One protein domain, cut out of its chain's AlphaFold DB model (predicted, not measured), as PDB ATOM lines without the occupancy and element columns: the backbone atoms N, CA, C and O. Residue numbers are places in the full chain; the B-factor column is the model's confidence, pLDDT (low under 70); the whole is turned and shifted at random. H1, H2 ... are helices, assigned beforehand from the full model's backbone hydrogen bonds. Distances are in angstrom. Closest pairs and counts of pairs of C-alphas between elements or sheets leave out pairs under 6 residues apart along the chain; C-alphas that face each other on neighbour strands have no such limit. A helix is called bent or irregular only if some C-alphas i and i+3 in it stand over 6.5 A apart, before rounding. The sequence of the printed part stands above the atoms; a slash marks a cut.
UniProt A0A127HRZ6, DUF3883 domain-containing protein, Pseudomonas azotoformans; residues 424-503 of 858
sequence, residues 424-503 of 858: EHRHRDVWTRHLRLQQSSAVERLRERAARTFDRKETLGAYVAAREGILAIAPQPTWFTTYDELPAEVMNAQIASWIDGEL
ATOM      1  N   GLU A 424       3.551  47.366 109.136       93.25
ATOM      2  CA  GLU A 424       4.631  47.960 108.339       93.25
ATOM      3  C   GLU A 424       5.182  49.271 108.908       93.25
ATOM      4  O   GLU A 424       6.389  49.378 109.115       93.25
ATOM      5  N   HIS A 425       4.322  50.253 109.194       88.88
ATOM      6  CA  HIS A 425       4.769  51.559 109.686       88.88
ATOM      7  C   HIS A 425       5.576  51.426 110.988       88.88
ATOM      8  O   HIS A 425       6.722  51.869 111.062       88.88
ATOM      9  N   ARG A 426       5.026  50.695 111.969       89.75
ATOM     10  CA  ARG A 426       5.666  50.436 113.266       89.75
ATOM     11  C   ARG A 426       6.987  49.683 113.110       89.75
ATOM     12  O   ARG A 426       7.982  50.008 113.751       89.75
ATOM     13  N   HIS A 427       7.004  48.667 112.254       94.81
ATOM     14  CA  HIS A 427       8.179  47.837 112.011       94.81
ATOM     15  C   HIS A 427       9.300  48.600 111.311       94.81
ATOM     16  O   HIS A 427      10.462  48.415 111.663       94.81
ATOM     17  N   ARG A 428       8.978  49.488 110.366       93.75
ATOM     18  CA  ARG A 428       9.969  50.361 109.723       93.75
ATOM     19  C   ARG A 428      10.615  51.319 110.724       93.75
ATOM     20  O   ARG A 428      11.833  51.502 110.673       93.75
ATOM     21  N   ASP A 429       9.844  51.860 111.663       90.50
ATOM     22  CA  ASP A 429      10.376  52.735 112.713       90.50
ATOM     23  C   ASP A 429      11.284  51.974 113.692       90.50
ATOM     24  O   ASP A 429      12.383  52.439 114.016       90.50
ATOM     25  N   VAL A 430      10.871  50.775 114.123       93.06
ATOM     26  CA  VAL A 430      11.685  49.891 114.979       93.06
ATOM     27  C   VAL A 430      12.971  49.465 114.267       93.06
ATOM     28  O   VAL A 430      14.047  49.555 114.854       93.06
ATOM     29  N   TRP A 431      12.883  49.075 112.995       95.50
ATOM     30  CA  TRP A 431      14.033  48.697 112.175       95.50
ATOM     31  C   TRP A 431      15.033  49.845 112.016       95.50
ATOM     32  O   TRP A 431      16.222  49.667 112.267       95.50
ATOM     33  N   THR A 432      14.556  51.048 111.686       93.00
ATOM     34  CA  THR A 432      15.409  52.240 111.541       93.00
ATOM     35  C   THR A 432      16.147  52.558 112.844       93.00
ATOM     36  O   THR A 432      17.328  52.906 112.838       93.00
ATOM     37  N   ARG A 433      15.462  52.421 113.985       92.81
ATOM     38  CA  ARG A 433      16.055  52.605 115.316       92.81
ATOM     39  C   ARG A 433      17.104  51.537 115.620       92.81
ATOM     40  O   ARG A 433      18.169  51.871 116.131       92.81
ATOM     41  N   HIS A 434      16.813  50.279 115.292       94.44
ATOM     42  CA  HIS A 434      17.728  49.157 115.496       94.44
ATOM     43  C   HIS A 434      18.992  49.287 114.645       94.44
ATOM     44  O   HIS A 434      20.087  49.152 115.180       94.44
ATOM     45  N   LEU A 435      18.860  49.647 113.363       94.19
ATOM     46  CA  LEU A 435      20.001  49.917 112.483       94.19
ATOM     47  C   LEU A 435      20.931  50.986 113.059       94.19
ATOM     48  O   LEU A 435      22.140  50.792 113.074       94.19
ATOM     49  N   ARG A 436      20.380  52.083 113.594       91.75
ATOM     50  CA  ARG A 436      21.192  53.135 114.226       91.75
ATOM     51  C   ARG A 436      21.929  52.650 115.467       91.75
ATOM     52  O   ARG A 436      23.085  52.998 115.652       91.75
ATOM     53  N   LEU A 437      21.283  51.829 116.295       90.94
ATOM     54  CA  LEU A 437      21.929  51.230 117.468       90.94
ATOM     55  C   LEU A 437      23.068  50.275 117.088       90.94
ATOM     56  O   LEU A 437      24.025  50.150 117.843       90.94
ATOM     57  N   GLN A 438      22.953  49.595 115.946       92.38
ATOM     58  CA  GLN A 438      23.943  48.628 115.469       92.38
ATOM     59  C   GLN A 438      24.974  49.230 114.504       92.38
ATOM     60  O   GLN A 438      25.903  48.527 114.120       92.38
ATOM     61  N   GLN A 439      24.844  50.503 114.117       91.62
ATOM     62  CA  GLN A 439      25.645  51.102 113.048       91.62
ATOM     63  C   GLN A 439      27.148  51.012 113.332       91.62
ATOM     64  O   GLN A 439      27.870  50.460 112.508       91.62
ATOM     65  N   SER A 440      27.619  51.481 114.493       89.69
ATOM     66  CA  SER A 440      29.054  51.463 114.814       89.69
ATOM     67  C   SER A 440      29.610  50.032 114.833       89.69
ATOM     68  O   SER A 440      30.643  49.768 114.230       89.69
ATOM     69  N   SER A 441      28.884  49.071 115.419       91.38
ATOM     70  CA  SER A 441      29.302  47.659 115.419       91.38
ATOM     71  C   SER A 441      29.311  47.042 114.014       91.38
ATOM     72  O   SER A 441      30.199  46.251 113.699       91.38
ATOM     73  N   ALA A 442      28.354  47.409 113.158       93.62
ATOM     74  CA  ALA A 442      28.309  46.955 111.774       93.62
ATOM     75  C   ALA A 442      29.482  47.520 110.954       93.62
ATOM     76  O   ALA A 442      30.095  46.769 110.197       93.62
ATOM     77  N   VAL A 443      29.835  48.800 111.136       92.81
ATOM     78  CA  VAL A 443      31.012  49.405 110.487       92.81
ATOM     79  C   VAL A 443      32.295  48.717 110.943       92.81
ATOM     80  O   VAL A 443      33.111  48.364 110.097       92.81
ATOM     81  N   GLU A 444      32.459  48.466 112.244       93.00
ATOM     82  CA  GLU A 444      33.635  47.758 112.764       93.00
ATOM     83  C   GLU A 444      33.781  46.365 112.138       93.00
ATOM     84  O   GLU A 444      34.852  46.002 111.658       93.00
ATOM     85  N   ARG A 445      32.680  45.622 111.996       92.62
ATOM     86  CA  ARG A 445      32.704  44.316 111.321       92.62
ATOM     87  C   ARG A 445      33.051  44.419 109.829       92.62
ATOM     88  O   ARG A 445      33.806  43.597 109.316       92.62
ATOM     89  N   LEU A 446      32.534  45.423 109.111       94.00
ATOM     90  CA  LEU A 446      32.928  45.679 107.714       94.00
ATOM     91  C   LEU A 446      34.426  46.005 107.603       94.00
ATOM     92  O   LEU A 446      35.096  45.579 106.663       94.00
ATOM     93  N   ARG A 447      34.954  46.745 108.578       93.44
ATOM     94  CA  ARG A 447      36.353  47.159 108.661       93.44
ATOM     95  C   ARG A 447      37.279  45.965 108.920       93.44
ATOM     96  O   ARG A 447      38.288  45.818 108.237       93.44
ATOM     97  N   GLU A 448      36.915  45.057 109.821       92.88
ATOM     98  CA  GLU A 448      37.667  43.813 110.059       92.88
ATOM     99  C   GLU A 448      37.706  42.901 108.820       92.88
ATOM    100  O   GLU A 448      38.726  42.256 108.553       92.88
ATOM    101  N   ARG A 449      36.635  42.894 108.013       91.50
ATOM    102  CA  ARG A 449      36.581  42.163 106.734       91.50
ATOM    103  C   ARG A 449      37.466  42.775 105.663       91.50
ATOM    104  O   ARG A 449      38.201  42.067 104.977       91.50
ATOM    105  N   ALA A 450      37.422  44.096 105.532       93.19
ATOM    106  CA  ALA A 450      38.195  44.819 104.529       93.19
ATOM    107  C   ALA A 450      39.676  45.016 104.915       93.19
ATOM    108  O   ALA A 450      40.478  45.421 104.073       93.19
ATOM    109  N   ALA A 451      40.074  44.679 106.148       93.25
ATOM    110  CA  ALA A 451      41.440  44.853 106.645       93.25
ATOM    111  C   ALA A 451      42.502  44.167 105.771       93.25
ATOM    112  O   ALA A 451      43.574  44.724 105.548       93.25
ATOM    113  N   ARG A 452      42.210  42.988 105.208       90.94
ATOM    114  CA  ARG A 452      43.158  42.297 104.314       90.94
ATOM    115  C   ARG A 452      43.304  42.991 102.967       90.94
ATOM    116  O   ARG A 452      44.410  43.046 102.439       90.94
ATOM    117  N   THR A 453      42.210  43.514 102.420       92.19
ATOM    118  CA  THR A 453      42.218  44.319 101.191       92.19
ATOM    119  C   THR A 453      43.057  45.579 101.396       92.19
ATOM    120  O   THR A 453      43.893  45.910 100.555       92.19
ATOM    121  N   PHE A 454      42.917  46.217 102.564       93.69
ATOM    122  CA  PHE A 454      43.780  47.320 102.982       93.69
ATOM    123  C   PHE A 454      45.255  46.895 103.091       93.69
ATOM    124  O   PHE A 454      46.116  47.552 102.512       93.69
ATOM    125  N   ASP A 455      45.563  45.788 103.777       91.75
ATOM    126  CA  ASP A 455      46.947  45.324 103.982       91.75
ATOM    127  C   ASP A 455      47.625  44.919 102.650       91.75
ATOM    128  O   ASP A 455      48.834  45.093 102.481       91.75
ATOM    129  N   ARG A 456      46.848  44.440 101.664       91.56
ATOM    130  CA  ARG A 456      47.295  44.199 100.275       91.56
ATOM    131  C   ARG A 456      47.429  45.474  99.442       91.56
ATOM    132  O   ARG A 456      47.959  45.424  98.333       91.56
ATOM    133  N   LYS A 457      46.992  46.610  99.988       90.75
ATOM    134  CA  LYS A 457      46.978  47.931  99.359       90.75
ATOM    135  C   LYS A 457      46.161  47.982  98.062       90.75
ATOM    136  O   LYS A 457      46.552  48.641  97.095       90.75
ATOM    137  N   GLU A 458      45.044  47.263  98.048       91.12
ATOM    138  CA  GLU A 458      44.064  47.231  96.959       91.12
ATOM    139  C   GLU A 458      42.982  48.313  97.155       91.12
ATOM    140  O   GLU A 458      42.890  48.955  98.200       91.12
ATOM    141  N   THR A 459      42.139  48.543  96.146       89.88
ATOM    142  CA  THR A 459      41.079  49.562  96.213       89.88
ATOM    143  C   THR A 459      39.985  49.201  97.224       89.88
ATOM    144  O   THR A 459      39.435  48.103  97.175       89.88
ATOM    145  N   LEU A 460      39.581  50.160  98.062       94.19
ATOM    146  CA  LEU A 460      38.598  49.973  99.144       94.19
ATOM    147  C   LEU A 460      37.151  50.346  98.772       94.19
ATOM    148  O   LEU A 460      36.310  50.524  99.651       94.19
ATOM    149  N   GLY A 461      36.836  50.461  97.479       92.12
ATOM    150  CA  GLY A 461      35.532  50.949  97.013       92.12
ATOM    151  C   GLY A 461      34.334  50.157  97.555       92.12
ATOM    152  O   GLY A 461      33.344  50.763  97.952       92.12
ATOM    153  N   ALA A 462      34.442  48.826  97.646       92.62
ATOM    154  CA  ALA A 462      33.384  47.974  98.200       92.62
ATOM    155  C   ALA A 462      33.140  48.235  99.697       92.62
ATOM    156  O   ALA A 462      31.997  48.323 100.132       92.62
ATOM    157  N   TYR A 463      34.210  48.436 100.477       94.38
ATOM    158  CA  TYR A 463      34.106  48.799 101.891       94.38
ATOM    159  C   TYR A 463      33.436  50.162 102.077       94.38
ATOM    160  O   TYR A 463      32.524  50.283 102.891       94.38
ATOM    161  N   VAL A 464      33.853  51.171 101.304       92.75
ATOM    162  CA  VAL A 464      33.256  52.513 101.372       92.75
ATOM    163  C   VAL A 464      31.772  52.456 101.006       92.75
ATOM    164  O   VAL A 464      30.947  52.974 101.752       92.75
ATOM    165  N   ALA A 465      31.413  51.773  99.915       92.56
ATOM    166  CA  ALA A 465      30.020  51.616  99.502       92.56
ATOM    167  C   ALA A 465      29.169  50.917 100.576       92.56
ATOM    168  O   ALA A 465      28.085  51.400 100.907       92.56
ATOM    169  N   ALA A 466      29.680  49.832 101.172       93.88
ATOM    170  CA  ALA A 466      29.001  49.139 102.260       93.88
ATOM    171  C   ALA A 466      28.842  50.054 103.487       93.88
ATOM    172  O   ALA A 466      27.737  50.219 103.995       93.88
ATOM    173  N   ARG A 467      29.905  50.729 103.935       91.81
ATOM    174  CA  ARG A 467      29.861  51.651 105.082       91.81
ATOM    175  C   ARG A 467      28.747  52.696 104.943       91.81
ATOM    176  O   ARG A 467      27.978  52.889 105.885       91.81
ATOM    177  N   GLU A 468      28.623  53.326 103.774       89.75
ATOM    178  CA  GLU A 468      27.571  54.320 103.504       89.75
ATOM    179  C   GLU A 468      26.168  53.689 103.360       89.75
ATOM    180  O   GLU A 468      25.153  54.342 103.611       89.75
ATOM    181  N   GLY A 469      26.088  52.407 102.992       91.75
ATOM    182  CA  GLY A 469      24.843  51.669 102.759       91.75
ATOM    183  C   GLY A 469      24.123  51.151 104.011       91.75
ATOM    184  O   GLY A 469      22.957  50.770 103.915       91.75
ATOM    185  N   ILE A 470      24.752  51.162 105.196       92.62
ATOM    186  CA  ILE A 470      24.203  50.528 106.417       92.62
ATOM    187  C   ILE A 470      22.814  51.060 106.794       92.62
ATOM    188  O   ILE A 470      21.912  50.298 107.140       92.62
ATOM    189  N   LEU A 471      22.607  52.377 106.736       91.00
ATOM    190  CA  LEU A 471      21.312  52.968 107.098       91.00
ATOM    191  C   LEU A 471      20.245  52.792 106.005       91.00
ATOM    192  O   LEU A 471      19.075  53.086 106.249       91.00
ATOM    193  N   ALA A 472      20.635  52.303 104.826       93.25
ATOM    194  CA  ALA A 472      19.751  52.012 103.704       93.25
ATOM    195  C   ALA A 472      19.357  50.526 103.613       93.25
ATOM    196  O   ALA A 472      18.590  50.165 102.718       93.25
ATOM    197  N   ILE A 473      19.826  49.666 104.531       95.31
ATOM    198  CA  ILE A 473      19.445  48.248 104.553       95.31
ATOM    199  C   ILE A 473      17.925  48.150 104.698       95.31
ATOM    200  O   ILE A 473      17.333  48.622 105.674       95.31
ATOM    201  N   ALA A 474      17.273  47.529 103.718       93.25
ATOM    202  CA  ALA A 474      15.828  47.378 103.724       93.25
ATOM    203  C   ALA A 474      15.386  46.291 104.727       93.25
ATOM    204  O   ALA A 474      15.997  45.219 104.780       93.25
ATOM    205  N   PRO A 475      14.305  46.521 105.496       94.94
ATOM    206  CA  PRO A 475      13.672  45.459 106.273       94.94
ATOM    207  C   PRO A 475      13.006  44.443 105.336       94.94
ATOM    208  O   PRO A 475      12.537  44.803 104.253       94.94
ATOM    209  N   GLN A 476      12.894  43.189 105.774       94.31
ATOM    210  CA  GLN A 476      12.206  42.167 104.984       94.31
ATOM    211  C   GLN A 476      10.686  42.411 104.992       94.31
ATOM    212  O   GLN A 476      10.092  42.478 106.074       94.31
ATOM    213  N   PRO A 477      10.015  42.488 103.823       93.69
ATOM    214  CA  PRO A 477       8.580  42.784 103.754       93.69
ATOM    215  C   PRO A 477       7.699  41.775 104.499       93.69
ATOM    216  O   PRO A 477       6.672  42.139 105.068       93.69
ATOM    217  N   THR A 478       8.118  40.507 104.539       93.56
ATOM    218  CA  THR A 478       7.397  39.427 105.229       93.56
ATOM    219  C   THR A 478       7.281  39.662 106.732       93.56
ATOM    220  O   THR A 478       6.340  39.182 107.363       93.56
ATOM    221  N   TRP A 479       8.185  40.440 107.333       95.81
ATOM    222  CA  TRP A 479       8.121  40.730 108.760       95.81
ATOM    223  C   TRP A 479       6.876  41.524 109.148       95.81
ATOM    224  O   TRP A 479       6.384  41.370 110.264       95.81
ATOM    225  N   PHE A 480       6.361  42.365 108.247       94.81
ATOM    226  CA  PHE A 480       5.221  43.247 108.512       94.81
ATOM    227  C   PHE A 480       3.917  42.487 108.741       94.81
ATOM    228  O   PHE A 480       3.047  42.982 109.450       94.81
ATOM    229  N   THR A 481       3.802  41.284 108.184       93.88
ATOM    230  CA  THR A 481       2.621  40.420 108.295       93.88
ATOM    231  C   THR A 481       2.848  39.211 109.208       93.88
ATOM    232  O   THR A 481       1.902  38.474 109.481       93.88
ATOM    233  N   THR A 482       4.077  39.006 109.693       94.00
ATOM    234  CA  THR A 482       4.452  37.830 110.497       94.00
ATOM    235  C   THR A 482       4.630  38.169 111.973       94.00
ATOM    236  O   THR A 482       4.157  37.436 112.835       94.00
ATOM    237  N   TYR A 483       5.298  39.275 112.298       94.94
ATOM    238  CA  TYR A 483       5.644  39.573 113.685       94.94
ATOM    239  C   TYR A 483       4.667  40.566 114.310       94.94
ATOM    240  O   TYR A 483       4.372  41.614 113.739       94.94
ATOM    241  N   ASP A 484       4.179  40.264 115.512       92.19
ATOM    242  CA  ASP A 484       3.504  41.284 116.311       92.19
ATOM    243  C   ASP A 484       4.508  42.350 116.716       92.19
ATOM    244  O   ASP A 484       4.249  43.526 116.483       92.19
ATOM    245  N   GLU A 485       5.676  41.931 117.219       92.44
ATOM    246  CA  GLU A 485       6.847  42.766 117.489       92.44
ATOM    247  C   GLU A 485       8.100  42.208 116.830       92.44
ATOM    248  O   GLU A 485       8.355  41.009 116.923       92.44
ATOM    249  N   LEU A 486       8.886  43.073 116.177       94.00
ATOM    250  CA  LEU A 486      10.134  42.676 115.522       94.00
ATOM    251  C   LEU A 486      11.167  42.192 116.550       94.00
ATOM    252  O   LEU A 486      11.658  43.009 117.338       94.00
ATOM    253  N   PRO A 487      11.564  40.908 116.522       95.12
ATOM    254  CA  PRO A 487      12.588  40.405 117.424       95.12
ATOM    255  C   PRO A 487      13.967  40.953 117.047       95.12
ATOM    256  O   PRO A 487      14.332  40.987 115.870       95.12
ATOM    257  N   ALA A 488      14.771  41.308 118.053       93.62
ATOM    258  CA  ALA A 488      16.135  41.793 117.840       93.62
ATOM    259  C   ALA A 488      17.001  40.786 117.067       93.62
ATOM    260  O   ALA A 488      17.766  41.192 116.201       93.62
ATOM    261  N   GLU A 489      16.826  39.482 117.306       95.56
ATOM    262  CA  GLU A 489      17.606  38.440 116.626       95.56
ATOM    263  C   GLU A 489      17.335  38.367 115.125       95.56
ATOM    264  O   GLU A 489      18.257  38.198 114.332       95.56
ATOM    265  N   VAL A 490      16.082  38.572 114.717       96.50
ATOM    266  CA  VAL A 490      15.700  38.617 113.300       96.50
ATOM    267  C   VAL A 490      16.323  39.840 112.626       96.50
ATOM    268  O   VAL A 490      16.846  39.748 111.515       96.50
ATOM    269  N   MET A 491      16.326  40.978 113.325       97.00
ATOM    270  CA  MET A 491      16.958  42.201 112.837       97.00
ATOM    271  C   MET A 491      18.490  42.065 112.754       97.00
ATOM    272  O   MET A 491      19.083  42.447 111.749       97.00
ATOM    273  N   ASN A 492      19.129  41.468 113.761       96.19
ATOM    274  CA  ASN A 492      20.569  41.198 113.777       96.19
ATOM    275  C   ASN A 492      20.980  40.237 112.654       96.19
ATOM    276  O   ASN A 492      21.975  40.478 111.972       96.19
ATOM    277  N   ALA A 493      20.195  39.180 112.423       96.00
ATOM    278  CA  ALA A 493      20.431  38.230 111.341       96.00
ATOM    279  C   ALA A 493      20.352  38.900 109.961       96.00
ATOM    280  O   ALA A 493      21.168  38.599 109.094       96.00
ATOM    281  N   GLN A 494      19.430  39.850 109.763       96.56
ATOM    282  CA  GLN A 494      19.347  40.618 108.518       96.56
ATOM    283  C   GLN A 494      20.576  41.503 108.298       96.56
ATOM    284  O   GLN A 494      21.095  41.543 107.186       96.56
ATOM    285  N   ILE A 495      21.056  42.194 109.339       96.44
ATOM    286  CA  ILE A 495      22.286  42.997 109.248       96.44
ATOM    287  C   ILE A 495      23.466  42.085 108.903       96.44
ATOM    288  O   ILE A 495      24.207  42.376 107.971       96.44
ATOM    289  N   ALA A 496      23.612  40.955 109.600       94.25
ATOM    290  CA  ALA A 496      24.675  39.990 109.334       94.25
ATOM    291  C   ALA A 496      24.621  39.453 107.894       94.25
ATOM    292  O   ALA A 496      25.632  39.498 107.201       94.25
ATOM    293  N   SER A 497      23.441  39.032 107.428       94.12
ATOM    294  CA  SER A 497      23.238  38.539 106.063       94.12
ATOM    295  C   SER A 497      23.540  39.600 105.008       94.12
ATOM    296  O   SER A 497      24.010  39.255 103.928       94.12
ATOM    297  N   TRP A 498      23.253  40.872 105.288       95.94
ATOM    298  CA  TRP A 498      23.587  41.964 104.380       95.94
ATOM    299  C   TRP A 498      25.105  42.212 104.338       95.94
ATOM    300  O   TRP A 498      25.665  42.263 103.249       95.94
ATOM    301  N   ILE A 499      25.795  42.241 105.489       94.06
ATOM    302  CA  ILE A 499      27.268  42.348 105.545       94.06
ATOM    303  C   ILE A 499      27.916  41.176 104.785       94.06
ATOM    304  O   ILE A 499      28.863  41.386 104.032       94.06
ATOM    305  N   ASP A 500      27.399  39.952 104.946       91.69
ATOM    306  CA  ASP A 500      27.856  38.755 104.218       91.69
ATOM    307  C   ASP A 500      27.661  38.857 102.699       91.69
ATOM    308  O   ASP A 500      28.459  38.297 101.950       91.69
ATOM    309  N   GLY A 501      26.633  39.579 102.245       91.94
ATOM    310  CA  GLY A 501      26.388  39.839 100.829       91.94
ATOM    311  C   GLY A 501      27.299  40.915 100.231       91.94
ATOM    312  O   GLY A 501      27.774  40.742  99.113       91.94
ATOM    313  N   GLU A 502      27.554  42.004 100.962       92.38
ATOM    314  CA  GLU A 502      28.373  43.132 100.480       92.38
ATOM    315  C   GLU A 502      29.879  42.846 100.539       92.38
ATOM    316  O   GLU A 502      30.625  43.193  99.625       92.38
ATOM    317  N   LEU A 503      30.335  42.210 101.622       89.81
ATOM    318  CA  LEU A 503      31.725  41.808 101.833       89.81
ATOM    319  C   LEU A 503      31.760  40.331 102.256       89.81
ATOM    320  O   LEU A 503      31.722  40.035 103.461       89.81
TER     321      LEU A 503
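This is residues 424 to 503 of the 858 residues of the protein "DUF3883 domain-containing protein" of Pseudomonas azotoformans (UniProt A0A127HRZ6). A long bent helix, H1, runs most of the length of a slender rod; after H1b a tight turn leads into H2, which folds back along H1b, and the two make a helical hairpin. The chain then runs on to the short H3, beside the beginning of H1, and H4 comes back along the middle of the rod, touching both H1 and H2. The printed part has 80 residues, with four named helices in the order H1, H2, H3, H4 and no named strand; its class is all helix. It is only just loose, close to compact, with a radius of gyration of the C-alphas of 14.1 A and spans of 47 by 19 by 18 A.

Start with H1, residues 424 to 455, the hub, touching three other helices. By its hydrogen bonds it was assigned as one helix, but it is bent: C-alphas 437 and 440 are 7.6 A apart, and its arms H1a, residues 424 to 437, and H1b, residues 440 to 455, stand at a steep tilt of 56 degrees. H1b is irregular, with C-alphas 449 and 452 7.0 A apart and a kink of 43 degrees near residue 449. H2, residues 461 to 472, is irregular too, with C-alphas 468 and 471 7.3 A apart. H1b and H2 touch as a hairpin at a shallow tilt of 9 degrees, opposite ways; their closest C-alphas, of Val 443 and Arg 467, are 6.0 A apart. Next look at H3, residues 479 to 482, which touches H1a at residues 424 to 427 alone; the closest C-alphas, of Glu 424 and Phe 480, are 4.8 A apart. H3 is apart from H1b, H2 and H4, the last being residues 488 to 502. H4 touches H1a at residues 431 to 435 of that arm alone, with the closest C-alphas, of Trp 431 and Met 491, 7.2 A apart. H4 and H2 only just touch, with 3 pairs of C-alphas within 8 A, the closest those of Ala 466 and Glu 502 at 6.3 A. H1b, H2 and H4 form an up and down bundle, each running against the one before it. Every O i to N i+4 pair is within hydrogen-bond range in H1a and H4, against 10 of 12 in H1b and 6 of 8 in H2; H3 is too short for such a pair.

Find C-alpha 424 at (4.631, 47.960, 108.339); from there H1a runs 19.8 A to C-alpha 437. H1b runs 21.8 A to C-alpha 455 at (46.947, 45.324, 103.982). H2 measures 17.2 A, H3 5.0 A, and H4 21.3 A, ending at C-alpha 502 at (28.373, 43.132, 100.480).

The C-alphas farthest apart, of Lys 457 and Asp 484, are 47.1 A apart. The printed part has no cut, and no link is long: H1 to H2 and H3 to H4 are tight, H2 to H3 short. The mean pLDDT of the printed part is 93.1, and no printed residue is under 70.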